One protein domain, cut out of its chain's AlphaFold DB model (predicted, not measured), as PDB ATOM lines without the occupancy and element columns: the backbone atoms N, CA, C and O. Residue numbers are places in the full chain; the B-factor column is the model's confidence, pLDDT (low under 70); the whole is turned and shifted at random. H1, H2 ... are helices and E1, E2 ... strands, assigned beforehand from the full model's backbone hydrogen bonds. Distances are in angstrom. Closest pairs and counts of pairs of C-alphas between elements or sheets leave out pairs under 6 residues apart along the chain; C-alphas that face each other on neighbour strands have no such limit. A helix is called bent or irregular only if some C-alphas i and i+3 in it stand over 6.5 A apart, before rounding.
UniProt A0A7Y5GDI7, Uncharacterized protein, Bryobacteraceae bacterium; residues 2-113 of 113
ATOM      1  N   PRO A   2     -11.864 -47.125  -0.832       78.38
ATOM      2  CA  PRO A   2     -12.595 -45.873  -1.008       78.38
ATOM      3  C   PRO A   2     -11.632 -44.760  -1.446       78.38
ATOM      4  O   PRO A   2     -10.530 -44.639  -0.908       78.38
ATOM      5  N   ILE A   3     -12.040 -43.970  -2.442       85.12
ATOM      6  CA  ILE A   3     -11.267 -42.822  -2.930       85.12
ATOM      7  C   ILE A   3     -11.299 -41.746  -1.848       85.12
ATOM      8  O   ILE A   3     -12.378 -41.381  -1.361       85.12
ATOM      9  N   ARG A   4     -10.119 -41.248  -1.465       85.94
ATOM     10  CA  ARG A   4     -10.009 -40.204  -0.446       85.94
ATOM     11  C   ARG A   4     -10.808 -38.956  -0.856       85.94
ATOM     12  O   ARG A   4     -10.805 -38.635  -2.048       85.94
ATOM     13  N   PRO A   5     -11.494 -38.269   0.079       92.94
ATOM     14  CA  PRO A   5     -12.338 -37.117  -0.240       92.94
ATOM     15  C   PRO A   5     -11.651 -36.072  -1.127       92.94
ATOM     16  O   PRO A   5     -12.239 -35.649  -2.120       92.94
ATOM     17  N   GLU A   6     -10.387 -35.748  -0.843       91.56
ATOM     18  CA  GLU A   6      -9.585 -34.761  -1.577       91.56
ATOM     19  C   GLU A   6      -9.364 -35.105  -3.062       91.56
ATOM     20  O   GLU A   6      -9.148 -34.214  -3.885       91.56
ATOM     21  N   TYR A   7      -9.466 -36.387  -3.429       92.88
ATOM     22  CA  TYR A   7      -9.249 -36.864  -4.795       92.88
ATOM     23  C   TYR A   7     -10.535 -37.105  -5.575       92.88
ATOM     24  O   TYR A   7     -10.474 -37.277  -6.790       92.88
ATOM     25  N   ARG A   8     -11.711 -37.072  -4.935       93.62
ATOM     26  CA  ARG A   8     -12.995 -37.350  -5.608       93.62
ATOM     27  C   ARG A   8     -13.251 -36.439  -6.810       93.62
ATOM     28  O   ARG A   8     -13.836 -36.896  -7.786       93.62
ATOM     29  N   LYS A   9     -12.750 -35.198  -6.770       93.88
ATOM     30  CA  LYS A   9     -12.841 -34.220  -7.869       93.88
ATOM     31  C   LYS A   9     -12.264 -34.721  -9.200       93.88
ATOM     32  O   LYS A   9     -12.733 -34.306 -10.253       93.88
ATOM     33  N   TYR A  10     -11.284 -35.627  -9.168       94.75
ATOM     34  CA  TYR A  10     -10.668 -36.170 -10.380       94.75
ATOM     35  C   TYR A  10     -11.511 -37.263 -11.051       94.75
ATOM     36  O   TYR A  10     -11.369 -37.485 -12.253       94.75
ATOM     37  N   TYR A  11     -12.438 -37.880 -10.308       94.06
ATOM     38  CA  TYR A  11     -13.281 -39.003 -10.735       94.06
ATOM     39  C   TYR A  11     -14.701 -38.552 -11.127       94.06
ATOM     40  O   TYR A  11     -15.707 -39.175 -10.768       94.06
ATOM     41  N   ASP A  12     -14.773 -37.438 -11.855       93.69
ATOM     42  CA  ASP A  12     -16.005 -36.828 -12.357       93.69
ATOM     43  C   ASP A  12     -16.624 -37.602 -13.544       93.69
ATOM     44  O   ASP A  12     -16.167 -38.674 -13.953       93.69
ATOM     45  N   ALA A  13     -17.699 -37.068 -14.130       96.44
ATOM     46  CA  ALA A  13     -18.334 -37.668 -15.306       96.44
ATOM     47  C   ALA A  13     -17.379 -37.776 -16.514       96.44
ATOM     48  O   ALA A  13     -17.493 -38.715 -17.304       96.44
ATOM     49  N   ARG A  14     -16.408 -36.859 -16.648       95.31
ATOM     50  CA  ARG A  14     -15.405 -36.909 -17.723       95.31
ATOM     51  C   ARG A  14     -14.470 -38.096 -17.527       95.31
ATOM     52  O   ARG A  14     -14.209 -38.808 -18.490       95.31
ATOM     53  N   TRP A  15     -14.042 -38.353 -16.290       95.69
ATOM     54  CA  TRP A  15     -13.279 -39.555 -15.964       95.69
ATOM     55  C   TRP A  15     -14.047 -40.833 -16.302       95.69
ATOM     56  O   TRP A  15     -13.486 -41.740 -16.910       95.69
ATOM     57  N   ARG A  16     -15.341 -40.907 -15.963       95.69
ATOM     58  CA  ARG A  16     -16.164 -42.088 -16.287       95.69
ATOM     59  C   ARG A  16     -16.203 -42.356 -17.791       95.69
ATOM     60  O   ARG A  16     -16.030 -43.503 -18.188       95.69
ATOM     61  N   ARG A  17     -16.365 -41.312 -18.614       97.19
ATOM     62  CA  ARG A  17     -16.321 -41.429 -20.082       97.19
ATOM     63  C   ARG A  17     -14.952 -41.883 -20.586       97.19
ATOM     64  O   ARG A  17     -14.882 -42.859 -21.321       97.19
ATOM     65  N   LEU A  18     -13.872 -41.234 -20.142       96.56
ATOM     66  CA  LEU A  18     -12.502 -41.609 -20.512       96.56
ATOM     67  C   LEU A  18     -12.196 -43.069 -20.159       96.56
ATOM     68  O   LEU A  18     -11.670 -43.815 -20.978       96.56
ATOM     69  N   ARG A  19     -12.589 -43.494 -18.956       96.56
ATOM     70  CA  ARG A  19     -12.420 -44.870 -18.495       96.56
ATOM     71  C   ARG A  19     -13.111 -45.877 -19.414       96.56
ATOM     72  O   ARG A  19     -12.522 -46.915 -19.691       96.56
ATOM     73  N   LEU A  20     -14.345 -45.605 -19.842       96.44
ATOM     74  CA  LEU A  20     -15.082 -46.501 -20.739       96.44
ATOM     75  C   LEU A  20     -14.400 -46.601 -22.106       96.44
ATOM     76  O   LEU A  20     -14.125 -47.712 -22.544       96.44
ATOM     77  N   MET A  21     -14.015 -45.465 -22.698       97.56
ATOM     78  CA  MET A  21     -13.302 -45.444 -23.983       97.56
ATOM     79  C   MET A  21     -11.999 -46.256 -23.940       97.56
ATOM     80  O   MET A  21     -11.711 -47.013 -24.860       97.56
ATOM     81  N   LEU A  22     -11.223 -46.148 -22.856       97.62
ATOM     82  CA  LEU A  22      -9.985 -46.920 -22.697       97.62
ATOM     83  C   LEU A  22     -10.245 -48.426 -22.556       97.62
ATOM     84  O   LEU A  22      -9.491 -49.229 -23.099       97.62
ATOM     85  N   LEU A  23     -11.297 -48.816 -21.830       96.75
ATOM     86  CA  LEU A  23     -11.668 -50.225 -21.673       96.75
ATOM     87  C   LEU A  23     -12.134 -50.844 -22.993       96.75
ATOM     88  O   LEU A  23     -11.746 -51.971 -23.296       96.75
ATOM     89  N   GLU A  24     -12.921 -50.103 -23.774       96.75
ATOM     90  CA  GLU A  24     -13.345 -50.508 -25.117       96.75
ATOM     91  C   GLU A  24     -12.142 -50.639 -26.056       96.75
ATOM     92  O   GLU A  24     -11.960 -51.686 -26.673       96.75
ATOM     93  N   ALA A  25     -11.260 -49.634 -26.085       97.25
ATOM     94  CA  ALA A  25     -10.044 -49.654 -26.898       97.25
ATOM     95  C   ALA A  25      -9.092 -50.805 -26.530       97.25
ATOM     96  O   ALA A  25      -8.389 -51.331 -27.389       97.25
ATOM     97  N   ALA A  26      -9.074 -51.227 -25.263       96.94
ATOM     98  CA  ALA A  26      -8.275 -52.360 -24.809       96.94
ATOM     99  C   ALA A  26      -8.861 -53.730 -25.196       96.94
ATOM    100  O   ALA A  26      -8.225 -54.742 -24.917       96.94
ATOM    101  N   GLY A  27     -10.057 -53.807 -25.789       96.00
ATOM    102  CA  GLY A  27     -10.590 -55.056 -26.346       96.00
ATOM    103  C   GLY A  27     -10.746 -56.194 -25.329       96.00
ATOM    104  O   GLY A  27     -10.559 -57.359 -25.666       96.00
ATOM    105  N   ASN A  28     -11.056 -55.874 -24.069       93.25
ATOM    106  CA  ASN A  28     -11.149 -56.836 -22.961       93.25
ATOM    107  C   ASN A  28      -9.857 -57.611 -22.633       93.25
ATOM    108  O   ASN A  28      -9.923 -58.640 -21.948       93.25
ATOM    109  N   VAL A  29      -8.681 -57.106 -23.024       97.50
ATOM    110  CA  VAL A  29      -7.384 -57.678 -22.635       97.50
ATOM    111  C   VAL A  29      -6.585 -56.763 -21.710       97.50
ATOM    112  O   VAL A  29      -6.689 -55.538 -21.724       97.50
ATOM    113  N   CYS A  30      -5.770 -57.376 -20.853       98.50
ATOM    114  CA  CYS A  30      -4.812 -56.656 -20.023       98.50
ATOM    115  C   CYS A  30      -3.646 -56.148 -20.879       98.50
ATOM    116  O   CYS A  30      -2.932 -56.956 -21.468       98.50
ATOM    117  N   GLN A  31      -3.364 -54.846 -20.854       98.19
ATOM    118  CA  GLN A  31      -2.268 -54.254 -21.634       98.19
ATOM    119  C   GLN A  31      -0.867 -54.601 -21.102       98.19
ATOM    120  O   GLN A  31       0.122 -54.355 -21.778       98.19
ATOM    121  N   ASN A  32      -0.764 -55.201 -19.909       97.81
ATOM    122  CA  ASN A  32       0.518 -55.646 -19.352       97.81
ATOM    123  C   ASN A  32       0.800 -57.142 -19.557       97.81
ATOM    124  O   ASN A  32       1.951 -57.524 -19.722       97.81
ATOM    125  N   CYS A  33      -0.207 -58.017 -19.451       97.88
ATOM    126  CA  CYS A  33       0.004 -59.472 -19.545       97.88
ATOM    127  C   CYS A  33      -0.711 -60.139 -20.724       97.88
ATOM    128  O   CYS A  33      -0.631 -61.354 -20.853       97.88
ATOM    129  N   GLY A  34      -1.457 -59.384 -21.534       97.75
ATOM    130  CA  GLY A  34      -2.177 -59.873 -22.714       97.75
ATOM    131  C   GLY A  34      -3.408 -60.736 -22.422       97.75
ATOM    132  O   GLY A  34      -4.201 -60.997 -23.317       97.75
ATOM    133  N   SER A  35      -3.609 -61.184 -21.180       97.06
ATOM    134  CA  SER A  35      -4.709 -62.094 -20.854       97.06
ATOM    135  C   SER A  35      -6.073 -61.389 -20.903       97.06
ATOM    136  O   SER A  35      -6.192 -60.279 -20.362       97.06
ATOM    137  N   PRO A  36      -7.114 -62.036 -21.460       97.06
ATOM    138  CA  PRO A  36      -8.476 -61.531 -21.384       97.06
ATOM    139  C   PRO A  36      -8.977 -61.553 -19.937       97.06
ATOM    140  O   PRO A  36      -8.693 -62.487 -19.181       97.06
ATOM    141  N   HIS A  37      -9.714 -60.521 -19.522       96.75
ATOM    142  CA  HIS A  37     -10.231 -60.447 -18.155       96.75
ATOM    143  C   HIS A  37     -11.531 -59.635 -18.065       96.75
ATOM    144  O   HIS A  37     -11.639 -58.560 -18.639       96.75
ATOM    145  N   ARG A  38     -12.510 -60.102 -17.276       94.12
ATOM    146  CA  ARG A  38     -13.812 -59.410 -17.114       94.12
ATOM    147  C   ARG A  38     -13.760 -58.193 -16.185       94.12
ATOM    148  O   ARG A  38     -14.565 -57.282 -16.297       94.12
ATOM    149  N   LEU A  39     -12.818 -58.188 -15.244       95.69
ATOM    150  CA  LEU A  39     -12.642 -57.126 -14.238       95.69
ATOM    151  C   LEU A  39     -11.460 -56.198 -14.555       95.69
ATOM    152  O   LEU A  39     -10.643 -55.910 -13.680       95.69
ATOM    153  N   LEU A  40     -11.306 -55.797 -15.816       97.56
ATOM    154  CA  LEU A  40     -10.291 -54.813 -16.183       97.56
ATOM    155  C   LEU A  40     -10.610 -53.446 -15.579       97.56
ATOM    156  O   LEU A  40     -11.768 -53.064 -15.389       97.56
ATOM    157  N   ASN A  41      -9.559 -52.692 -15.278       96.44
ATOM    158  CA  ASN A  41      -9.702 -51.318 -14.830       96.44
ATOM    159  C   ASN A  41      -8.548 -50.457 -15.336       96.44
ATOM    160  O   ASN A  41      -7.466 -50.967 -15.621       96.44
ATOM    161  N   VAL A  42      -8.791 -49.150 -15.406       96.69
ATOM    162  CA  VAL A  42      -7.772 -48.166 -15.772       96.69
ATOM    163  C   VAL A  42      -6.951 -47.812 -14.533       96.69
ATOM    164  O   VAL A  42      -7.516 -47.502 -13.481       96.69
ATOM    165  N   ALA A  43      -5.631 -47.857 -14.670       95.38
ATOM    166  CA  ALA A  43      -4.659 -47.429 -13.677       95.38
ATOM    167  C   ALA A  43      -3.877 -46.214 -14.195       95.38
ATOM    168  O   ALA A  43      -3.610 -46.104 -15.391       95.38
ATOM    169  N   HIS A  44      -3.503 -45.325 -13.276       93.38
ATOM    170  CA  HIS A  44      -2.587 -44.218 -13.553       93.38
ATOM    171  C   HIS A  44      -1.159 -44.740 -13.386       93.38
ATOM    172  O   HIS A  44      -0.826 -45.270 -12.319       93.38
ATOM    173  N   LEU A  45      -0.310 -44.609 -14.407       89.12
ATOM    174  CA  LEU A  45       1.078 -45.086 -14.333       89.12
ATOM    175  C   LEU A  45       1.899 -44.298 -13.302       89.12
ATOM    176  O   LEU A  45       2.737 -44.880 -12.619       89.12
ATOM    177  N   SER A  46       1.603 -43.006 -13.139       86.75
ATOM    178  CA  SER A  46       2.232 -42.092 -12.176       86.75
ATOM    179  C   SER A  46       1.657 -42.171 -10.752       86.75
ATOM    180  O   SER A  46       2.174 -41.524  -9.843       86.75
ATOM    181  N   HIS A  47       0.572 -42.930 -10.538       87.38
ATOM    182  CA  HIS A  47      -0.256 -42.902  -9.317       87.38
ATOM    183  C   HIS A  47      -0.837 -41.519  -8.953       87.38
ATOM    184  O   HIS A  47      -1.405 -41.379  -7.866       87.38
ATOM    185  N   ASP A  48      -0.744 -40.523  -9.840       89.19
ATOM    186  CA  ASP A  48      -1.386 -39.218  -9.686       89.19
ATOM    187  C   ASP A  48      -2.787 -39.242 -10.321       89.19
ATOM    188  O   ASP A  48      -2.899 -39.391 -11.535       89.19
ATOM    189  N   PRO A  49      -3.878 -39.083  -9.548       91.62
ATOM    190  CA  PRO A  49      -5.231 -39.054 -10.103       91.62
ATOM    191  C   PRO A  49      -5.520 -37.839 -11.008       91.62
ATOM    192  O   PRO A  49      -6.555 -37.823 -11.674       91.62
ATOM    193  N   ALA A  50      -4.669 -36.807 -11.015       91.31
ATOM    194  CA  ALA A  50      -4.800 -35.669 -11.926       91.31
ATOM    195  C   ALA A  50      -4.252 -35.961 -13.335       91.31
ATOM    196  O   ALA A  50      -4.669 -35.313 -14.300       91.31
ATOM    197  N   ASP A  51      -3.354 -36.937 -13.463       90.19
ATOM    198  CA  ASP A  51      -2.675 -37.283 -14.708       90.19
ATOM    199  C   ASP A  51      -3.583 -38.111 -15.630       90.19
ATOM    200  O   ASP A  51      -3.766 -39.315 -15.474       90.19
ATOM    201  N   ARG A  52      -4.165 -37.455 -16.635       91.00
ATOM    202  CA  ARG A  52      -5.051 -38.106 -17.614       91.00
ATOM    203  C   ARG A  52      -4.332 -38.561 -18.884       91.00
ATOM    204  O   ARG A  52      -5.004 -39.040 -19.794       91.00
ATOM    205  N   THR A  53      -3.014 -38.387 -18.973       90.62
ATOM    206  CA  THR A  53      -2.238 -38.713 -20.180       90.62
ATOM    207  C   THR A  53      -1.526 -40.055 -20.047       90.62
ATOM    208  O   THR A  53      -1.363 -40.754 -21.043       90.62
ATOM    209  N   SER A  54      -1.168 -40.454 -18.823       94.00
ATOM    210  CA  SER A  54      -0.424 -41.685 -18.546       94.00
ATOM    211  C   SER A  54      -1.306 -42.770 -17.914       94.00
ATOM    212  O   SER A  54      -1.273 -43.033 -16.706       94.00
ATOM    213  N   LEU A  55      -2.138 -43.402 -18.747       96.44
ATOM    214  CA  LEU A  55      -3.149 -44.380 -18.331       96.44
ATOM    215  C   LEU A  55      -2.917 -45.754 -18.970       96.44
ATOM    216  O   LEU A  55      -2.494 -45.853 -20.118       96.44
ATOM    217  N   VAL A  56      -3.248 -46.819 -18.237       97.44
ATOM    218  CA  VAL A  56      -3.131 -48.207 -18.714       97.44
ATOM    219  C   VAL A  56      -4.300 -49.070 -18.236       97.44
ATOM    220  O   VAL A  56      -4.777 -48.921 -17.111       97.44
ATOM    221  N   VAL A  57      -4.766 -50.000 -19.072       98.44
ATOM    222  CA  VAL A  57      -5.810 -50.976 -18.727       98.44
ATOM    223  C   VAL A  57      -5.183 -52.270 -18.212       98.44
ATOM    224  O   VAL A  57      -4.467 -52.969 -18.929       98.44
ATOM    225  N   LEU A  58      -5.478 -52.624 -16.959       98.31
ATOM    226  CA  LEU A  58      -4.862 -53.757 -16.266       98.31
ATOM    227  C   LEU A  58      -5.896 -54.723 -15.684       98.31
ATOM    228  O   LEU A  58      -6.956 -54.322 -15.197       98.31
ATOM    229  N   CYS A  59      -5.546 -56.013 -15.659       98.19
ATOM    230  CA  CYS A  59      -6.266 -57.015 -14.872       98.19
ATOM    231  C   CYS A  59      -5.995 -56.827 -13.367       98.19
ATOM    232  O   CYS A  59      -4.973 -56.237 -13.001       98.19
ATOM    233  N   PRO A  60      -6.839 -57.373 -12.469       97.25
ATOM    234  CA  PRO A  60      -6.689 -57.183 -11.024       97.25
ATOM    235  C   PRO A  60      -5.309 -57.576 -10.480       97.25
ATOM    236  O   PRO A  60      -4.765 -56.887  -9.619       97.25
ATOM    237  N   ARG A  61      -4.699 -58.644 -11.015       97.06
ATOM    238  CA  ARG A  61      -3.351 -59.082 -10.619       97.06
ATOM    239  C   ARG A  61      -2.282 -58.054 -10.993       97.06
ATOM    240  O   ARG A  61      -1.456 -57.708 -10.152       97.06
ATOM    241  N   CYS A  62      -2.277 -57.584 -12.241       97.81
ATOM    242  CA  CYS A  62      -1.306 -56.596 -12.718       97.81
ATOM    243  C   CYS A  62      -1.516 -55.238 -12.044       97.81
ATOM    244  O   CYS A  62      -0.551 -54.645 -11.572       97.81
ATOM    245  N   HIS A  63      -2.768 -54.806 -11.897       96.62
ATOM    246  CA  HIS A  63      -3.120 -53.573 -11.197       96.62
ATOM    247  C   HIS A  63      -2.654 -53.614  -9.734       96.62
ATOM    248  O   HIS A  63      -1.941 -52.726  -9.281       96.62
ATOM    249  N   SER A  64      -2.936 -54.701  -9.004       95.44
ATOM    250  CA  SER A  64      -2.475 -54.824  -7.616       95.44
ATOM    251  C   SER A  64      -0.950 -54.873  -7.493       95.44
ATOM    252  O   SER A  64      -0.420 -54.444  -6.465       95.44
ATOM    253  N   ARG A  65      -0.236 -55.426  -8.480       94.44
ATOM    254  CA  ARG A  65       1.234 -55.413  -8.505       94.44
ATOM    255  C   ARG A  65       1.761 -53.992  -8.696       94.44
ATOM    256  O   ARG A  65       2.621 -53.588  -7.919       94.44
ATOM    257  N   HIS A  66       1.190 -53.243  -9.639       91.06
ATOM    258  CA  HIS A  66       1.502 -51.828  -9.885       91.06
ATOM    259  C   HIS A  66       1.298 -50.954  -8.639       91.06
ATOM    260  O   HIS A  66       2.159 -50.157  -8.284       91.06
ATOM    261  N   ASP A  67       0.206 -51.161  -7.902       92.00
ATOM    262  CA  ASP A  67      -0.130 -50.342  -6.725       92.00
ATOM    263  C   ASP A  67       0.638 -50.716  -5.451       92.00
ATOM    264  O   ASP A  67       0.609 -49.988  -4.451       92.00
ATOM    265  N   THR A  68       1.305 -51.876  -5.428       90.44
ATOM    266  CA  THR A  68       1.917 -52.405  -4.202       90.44
ATOM    267  C   THR A  68       2.987 -51.480  -3.614       90.44
ATOM    268  O   THR A  68       2.883 -51.197  -2.416       90.44
ATOM    269  N   PRO A  69       3.962 -50.961  -4.384       85.50
ATOM    270  CA  PRO A  69       4.973 -50.049  -3.852       85.50
ATOM    271  C   PRO A  69       4.357 -48.799  -3.207       85.50
ATOM    272  O   PRO A  69       4.673 -48.471  -2.062       85.50
ATOM    273  N   GLN A  70       3.398 -48.155  -3.883       85.69
ATOM    274  CA  GLN A  70       2.733 -46.953  -3.373       85.69
ATOM    275  C   GLN A  70       1.915 -47.245  -2.105       85.69
ATOM    276  O   GLN A  70       1.955 -46.494  -1.126       85.69
ATOM    277  N   ARG A  71       1.215 -48.387  -2.065       88.81
ATOM    278  CA  ARG A  71       0.483 -48.843  -0.874       88.81
ATOM    279  C   ARG A  71       1.410 -49.067   0.321       88.81
ATOM    280  O   ARG A  71       1.040 -48.699   1.441       88.81
ATOM    281  N   VAL A  72       2.596 -49.644   0.110       86.81
ATOM    282  CA  VAL A  72       3.607 -49.815   1.169       86.81
ATOM    283  C   VAL A  72       4.074 -48.448   1.676       86.81
ATOM    284  O   VAL A  72       4.029 -48.219   2.889       86.81
ATOM    285  N   ALA A  73       4.401 -47.516   0.772       85.25
ATOM    286  CA  ALA A  73       4.790 -46.140   1.103       85.25
ATOM    287  C   ALA A  73       3.743 -45.441   1.988       85.25
ATOM    288  O   ALA A  73       4.036 -44.939   3.074       85.25
ATOM    289  N   VAL A  74       2.480 -45.432   1.544       86.69
ATOM    290  CA  VAL A  74       1.364 -44.775   2.244       86.69
ATOM    291  C   VAL A  74       1.090 -45.429   3.597       86.69
ATOM    292  O   VAL A  74       0.879 -44.726   4.590       86.69
ATOM    293  N   THR A  75       1.120 -46.762   3.669       88.75
ATOM    294  CA  THR A  75       0.898 -47.498   4.923       88.75
ATOM    295  C   THR A  75       1.990 -47.180   5.939       88.75
ATOM    296  O   THR A  75       1.688 -46.908   7.102       88.75
ATOM    297  N   ARG A  76       3.255 -47.161   5.504       86.75
ATOM    298  CA  ARG A  76       4.406 -46.816   6.345       86.75
ATOM    299  C   ARG A  76       4.293 -45.386   6.878       86.75
ATOM    300  O   ARG A  76       4.367 -45.204   8.091       86.75
ATOM    301  N   ARG A  77       4.016 -44.404   6.008       88.12
ATOM    302  CA  ARG A  77       3.782 -42.998   6.397       88.12
ATOM    303  C   ARG A  77       2.654 -42.859   7.410       88.12
ATOM    304  O   ARG A  77       2.818 -42.217   8.442       88.12
ATOM    305  N   THR A  78       1.521 -43.507   7.148       88.31
ATOM    306  CA  THR A  78       0.349 -43.457   8.034       88.31
ATOM    307  C   THR A  78       0.676 -44.022   9.416       88.31
ATOM    308  O   THR A  78       0.306 -43.429  10.426       88.31
ATOM    309  N   ARG A  79       1.396 -45.149   9.482       90.00
ATOM    310  CA  ARG A  79       1.818 -45.763  10.751       90.00
ATOM    311  C   ARG A  79       2.817 -44.895  11.516       90.00
ATOM    312  O   ARG A  79       2.653 -44.746  12.721       90.00
ATOM    313  N   ALA A  80       3.804 -44.318  10.830       88.88
ATOM    314  CA  ALA A  80       4.783 -43.414  11.435       88.88
ATOM    315  C   ALA A  80       4.103 -42.173  12.035       88.88
ATOM    316  O   ALA A  80       4.293 -41.889  13.215       88.88
ATOM    317  N   ARG A  81       3.218 -41.513  11.271       87.88
ATOM    318  CA  ARG A  81       2.444 -40.347  11.737       87.88
ATOM    319  C   ARG A  81       1.596 -40.662  12.965       87.88
ATOM    320  O   ARG A  81       1.620 -39.906  13.924       87.88
ATOM    321  N   LYS A  82       0.911 -41.810  12.975       91.88
ATOM    322  CA  LYS A  82       0.127 -42.260  14.139       91.88
ATOM    323  C   LYS A  82       0.963 -42.458  15.409       91.88
ATOM    324  O   LYS A  82       0.402 -42.432  16.493       91.88
ATOM    325  N   ARG A  83       2.270 -42.694  15.276       92.00
ATOM    326  CA  ARG A  83       3.204 -42.904  16.392       92.00
ATOM    327  C   ARG A  83       4.095 -41.688  16.673       92.00
ATOM    328  O   ARG A  83       4.994 -41.801  17.494       92.00
ATOM    329  N   GLY A  84       3.901 -40.570  15.969       91.19
ATOM    330  CA  GLY A  84       4.764 -39.389  16.090       91.19
ATOM    331  C   GLY A  84       6.205 -39.606  15.609       91.19
ATOM    332  O   GLY A  84       7.099 -38.870  16.011       91.19
ATOM    333  N   GLN A  85       6.463 -40.617  14.772       87.69
ATOM    334  CA  GLN A  85       7.814 -40.896  14.289       87.69
ATOM    335  C   GLN A  85       8.247 -39.855  13.249       87.69
ATOM    336  O   GLN A  85       7.602 -39.705  12.208       87.69
ATOM    337  N   LEU A  86       9.366 -39.184  13.530       87.44
ATOM    338  CA  LEU A  86      10.021 -38.250  12.617       87.44
ATOM    339  C   LEU A  86      10.856 -38.987  11.562       87.44
ATOM    340  O   LEU A  86      11.300 -40.123  11.755       87.44
ATOM    341  N   TRP A  87      11.071 -38.310  10.441       83.44
ATOM    342  CA  TRP A  87      11.855 -38.789   9.310       83.44
ATOM    343  C   TRP A  87      13.120 -37.951   9.173       83.44
ATOM    344  O   TRP A  87      13.074 -36.742   9.363       83.44
ATOM    345  N   LEU A  88      14.239 -38.587   8.820       82.25
ATOM    346  CA  LEU A  88      15.515 -37.891   8.613       82.25
ATOM    347  C   LEU A  88      15.495 -36.991   7.364       82.25
ATOM    348  O   LEU A  88      16.200 -35.992   7.320       82.25
ATOM    349  N   SER A  89      14.698 -37.343   6.350       81.75
ATOM    350  CA  SER A  89      14.513 -36.550   5.130       81.75
ATOM    351  C   SER A  89      13.135 -36.795   4.506       81.75
ATOM    352  O   SER A  89      12.498 -37.824   4.760       81.75
ATOM    353  N   GLN A  90      12.682 -35.869   3.653       78.50
ATOM    354  CA  GLN A  90      11.432 -36.018   2.891       78.50
ATOM    355  C   GLN A  90      11.479 -37.213   1.935       78.50
ATOM    356  O   GLN A  90      10.493 -37.935   1.803       78.50
ATOM    357  N   GLU A  91      12.636 -37.469   1.318       77.31
ATOM    358  CA  GLU A  91      12.855 -38.635   0.459       77.31
ATOM    359  C   GLU A  91      12.551 -39.939   1.211       77.31
ATOM    360  O   GLU A  91      11.807 -40.796   0.729       77.31
ATOM    361  N   LEU A  92      13.052 -40.064   2.444       76.38
ATOM    362  CA  LEU A  92      12.812 -41.231   3.291       76.38
ATOM    363  C   LEU A  92      11.346 -41.381   3.699       76.38
ATOM    364  O   LEU A  92      10.885 -42.521   3.846       76.38
ATOM    365  N   GLU A  93      10.638 -40.261   3.885       81.75
ATOM    366  CA  GLU A  93       9.203 -40.246   4.174       81.75
ATOM    367  C   GLU A  93       8.399 -40.794   2.985       81.75
ATOM    368  O   GLU A  93       7.495 -41.610   3.188       81.75
ATOM    369  N   ILE A  94       8.714 -40.384   1.751       79.19
ATOM    370  CA  ILE A  94       7.921 -40.733   0.558       79.19
ATOM    371  C   ILE A  94       8.335 -42.049  -0.115       79.19
ATOM    372  O   ILE A  94       7.532 -42.611  -0.861       79.19
ATOM    373  N   ALA A  95       9.539 -42.567   0.155       75.94
ATOM    374  CA  ALA A  95      10.064 -43.761  -0.502       75.94
ATOM    375  C   ALA A  95       9.159 -45.004  -0.313       75.94
ATOM    376  O   ALA A  95       8.763 -45.332   0.817       75.94
ATOM    377  N   PRO A  96       8.872 -45.764  -1.392       68.56
ATOM    378  CA  PRO A  96       7.986 -46.929  -1.338       68.56
ATOM    379  C   PRO A  96       8.582 -48.130  -0.608       68.56
ATOM    380  O   PRO A  96       7.846 -48.957  -0.071       68.56
ATOM    381  N   LEU A  97       9.911 -48.208  -0.540       64.31
ATOM    382  CA  LEU A  97      10.646 -49.208   0.221       64.31
ATOM    383  C   LEU A  97      11.573 -48.500   1.214       64.31
ATOM    384  O   LEU A  97      12.142 -47.462   0.874       64.31
ATOM    385  N   PRO A  98      11.762 -49.035   2.434       58.34
ATOM    386  CA  PRO A  98      12.765 -48.495   3.341       58.34
ATOM    387  C   PRO A  98      14.148 -48.604   2.684       58.34
ATOM    388  O   PRO A  98      14.452 -49.639   2.097       58.34
ATOM    389  N   VAL A  99      14.999 -47.580   2.820       57.88
ATOM    390  CA  VAL A  99      16.347 -47.532   2.203       57.88
ATOM    391  C   VAL A  99      17.185 -48.779   2.495       57.88
ATOM    392  O   VAL A  99      17.939 -49.240   1.646       57.88
ATOM    393  N   ARG A 100      16.973 -49.434   3.645       53.50
ATOM    394  CA  ARG A 100      17.621 -50.719   3.963       53.50
ATOM    395  C   ARG A 100      17.335 -51.846   2.956       53.50
ATOM    396  O   ARG A 100      18.115 -52.787   2.900       53.50
ATOM    397  N   MET A 101      16.238 -51.770   2.202       51.12
ATOM    398  CA  MET A 101      15.832 -52.733   1.167       51.12
ATOM    399  C   MET A 101      16.260 -52.316  -0.244       51.12
ATOM    400  O   MET A 101      15.988 -53.044  -1.197       51.12
ATOM    401  N   TRP A 102      16.910 -51.163  -0.402       58.97
ATOM    402  CA  TRP A 102      17.477 -50.785  -1.689       58.97
ATOM    403  C   TRP A 102      18.674 -51.696  -2.010       58.97
ATOM    404  O   TRP A 102      19.384 -52.123  -1.091       58.97
ATOM    405  N   PRO A 103      18.924 -52.006  -3.296       62.88
ATOM    406  CA  PRO A 103      20.136 -52.697  -3.721       62.88
ATOM    407  C   PRO A 103      21.384 -52.095  -3.065       62.88
ATOM    408  O   PRO A 103      21.494 -50.877  -2.957       62.88
ATOM    409  N   ALA A 104      22.338 -52.931  -2.636       60.38
ATOM    410  CA  ALA A 104      23.563 -52.486  -1.949       60.38
ATOM    411  C   ALA A 104      24.284 -51.340  -2.678       60.38
ATOM    412  O   ALA A 104      24.688 -50.374  -2.040       60.38
ATOM    413  N   LYS A 105      24.315 -51.392  -4.015       57.44
ATOM    414  CA  LYS A 105      24.890 -50.350  -4.875       57.44
ATOM    415  C   LYS A 105      24.243 -48.965  -4.728       57.44
ATOM    416  O   LYS A 105      24.918 -47.967  -4.913       57.44
ATOM    417  N   LEU A 106      22.956 -48.895  -4.375       55.97
ATOM    418  CA  LEU A 106      22.238 -47.636  -4.131       55.97
ATOM    419  C   LEU A 106      22.322 -47.182  -2.664       55.97
ATOM    420  O   LEU A 106      21.947 -46.059  -2.356       55.97
ATOM    421  N   ARG A 107      22.816 -48.036  -1.754       55.75
ATOM    422  CA  ARG A 107      23.054 -47.695  -0.339       55.75
ATOM    423  C   ARG A 107      24.420 -47.028  -0.107       55.75
ATOM    424  O   ARG A 107      24.653 -46.526   0.983       55.75
ATOM    425  N   GLN A 108      25.312 -47.049  -1.102       48.06
ATOM    426  CA  GLN A 108      26.719 -46.635  -0.992       48.06
ATOM    427  C   GLN A 108      27.063 -45.334  -1.735       48.06
ATOM    428  O   GLN A 108      28.241 -45.046  -1.938       48.06
ATOM    429  N   LEU A 109      26.081 -44.510  -2.114       45.62
ATOM    430  CA  LEU A 109      26.391 -43.111  -2.408       45.62
ATOM    431  C   LEU A 109      26.802 -42.474  -1.079       45.62
ATOM    432  O   LEU A 109      25.960 -42.232  -0.215       45.62
ATOM    433  N   ARG A 110      28.111 -42.273  -0.880       44.91
ATOM    434  CA  ARG A 110      28.619 -41.394   0.174       44.91
ATOM    435  C   ARG A 110      28.030 -40.013  -0.107       44.91
ATOM    436  O   ARG A 110      28.549 -39.282  -0.934       44.91
ATOM    437  N   LEU A 111      26.914 -39.690   0.542       43.09
ATOM    438  CA  LEU A 111      26.267 -38.377   0.443       43.09
ATOM    439  C   LEU A 111      27.061 -37.275   1.160       43.09
ATOM    440  O   LEU A 111      26.647 -36.124   1.152       43.09
ATOM    441  N   PHE A 112      28.207 -37.626   1.743       41.72
ATOM    442  CA  PHE A 112      29.206 -36.701   2.242       41.72
ATOM    443  C   PHE A 112      30.585 -37.288   1.930       41.72
ATOM    444  O   PHE A 112      30.964 -38.336   2.464       41.72
ATOM    445  N   GLY A 113      31.284 -36.634   1.011       38.38
ATOM    446  CA  GLY A 113      32.659 -36.875   0.601       38.38
ATOM    447  C   GLY A 113      33.154 -35.623  -0.090       38.38
ATOM    448  O   GLY A 113      32.431 -35.179  -1.008       38.38
TER     449      GLY A 113
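This is residues 2 to 113 of the 113 residues of an uncharacterized protein of Bryobacteraceae bacterium (UniProt A0A7Y5GDI7). A small head and a long helical arm make this loose model: in the head, helix H2 packs on the two-strand hairpin E1 E2, and the long helix H3 begins beside that hairpin and runs away from it to the far end of the body. There the chain folds back, the short helix H4 packs on H3 with residues 73 to 77 of H3 alone, and a tail with the tiny helix H5 leads off, its residues 100 to 106 and 108 to 113 sticking out. The printed part has 112 residues, with five named helices and two named strands in the order H1 H2 E1 E2 H3 H4 H5; the sheet's order is E1 - E2, antiparallel, and the class is mostly helix. The whole is loose, with a radius of gyration of the C-alphas of 17.8 A, and elongated, spanning 53 by 33 by 23 A.

Begin with the sheet: find C-alpha 41 at (-9.702, -51.318, -14.830), where strand E1, residues 41 to 44, starts its 10.1 A. Its partner E2, residues 55 to 58, covers 9.8 A. From there go to C-alpha 60 at (-6.689, -57.183, -11.024), where H3, residues 60 to 82, sets out and runs 30.0 A to C-alpha 82 at (0.127, -42.260, 14.139). H3 is irregular, with C-alphas 66 and 69 7.2 A apart, and it has a kink of 47 degrees near residue 67. Earlier in the chain look for H2, residues 13 to 25, 18.6 A long, and before it H1, residues 5 to 10, 10.3 A, irregular too, with C-alphas 6 and 9 7.1 A apart. Later come H4, residues 90 to 94, 6.3 A, and H5, residues 104 to 107, 5.1 A, which ends at C-alpha 107 at (23.054, -47.695, -0.339).

Start at the hairpin of E1 and E2, antiparallel with 141 degrees between their directions. C-alphas 42 and 57 face each other at 4.5 A, and you will find N 43 and O 56 within hydrogen-bond range at 2.8 A, and N 58 and O 41 at 2.9 A. Next look at H2: its closest C-alphas to E1 are those of Arg 19 and Val 42, 6.3 A apart, and to E2 those of Leu 23 and Val 57, 6.6 A apart. H3 comes nearest to E1 with the C-alphas of Ala 43 and His 63, 6.8 A apart. H2 and H3 are apart. Moving along H3, you reach H4, which touches residues 73 to 77 of H3 alone, the closest C-alphas being those of Ala 73 and Ile 94, 6.3 A apart. H1 and H2 meet only through their link, and H1 is apart from both strands. H5 is apart from H3 and from H4. In H2 and H4 every O i to N i+4 pair is within hydrogen-bond range; in H3 it is 17 of 19, in H1 0 of 2, with 2 of 3 O i to N i+3 pairs within range, and H5 is too short for an O i to N i+4 pair.

Look for the two C-alphas farthest apart, those of Arg 38 and Gly 113, at 54.6 A. Without the stretches that stand free, the body has 99 residues and spans 47 by 31 by 21 A. The printed part has no cut. The link from H2 to E1, residues 26 to 40, is long; the links H1 to H2 and E2 to H3 are tight. The mean pLDDT of the printed part is 85.7, and the B-factor column falls under 70 at residues 96 to 113, which include H5 with its mean of 57.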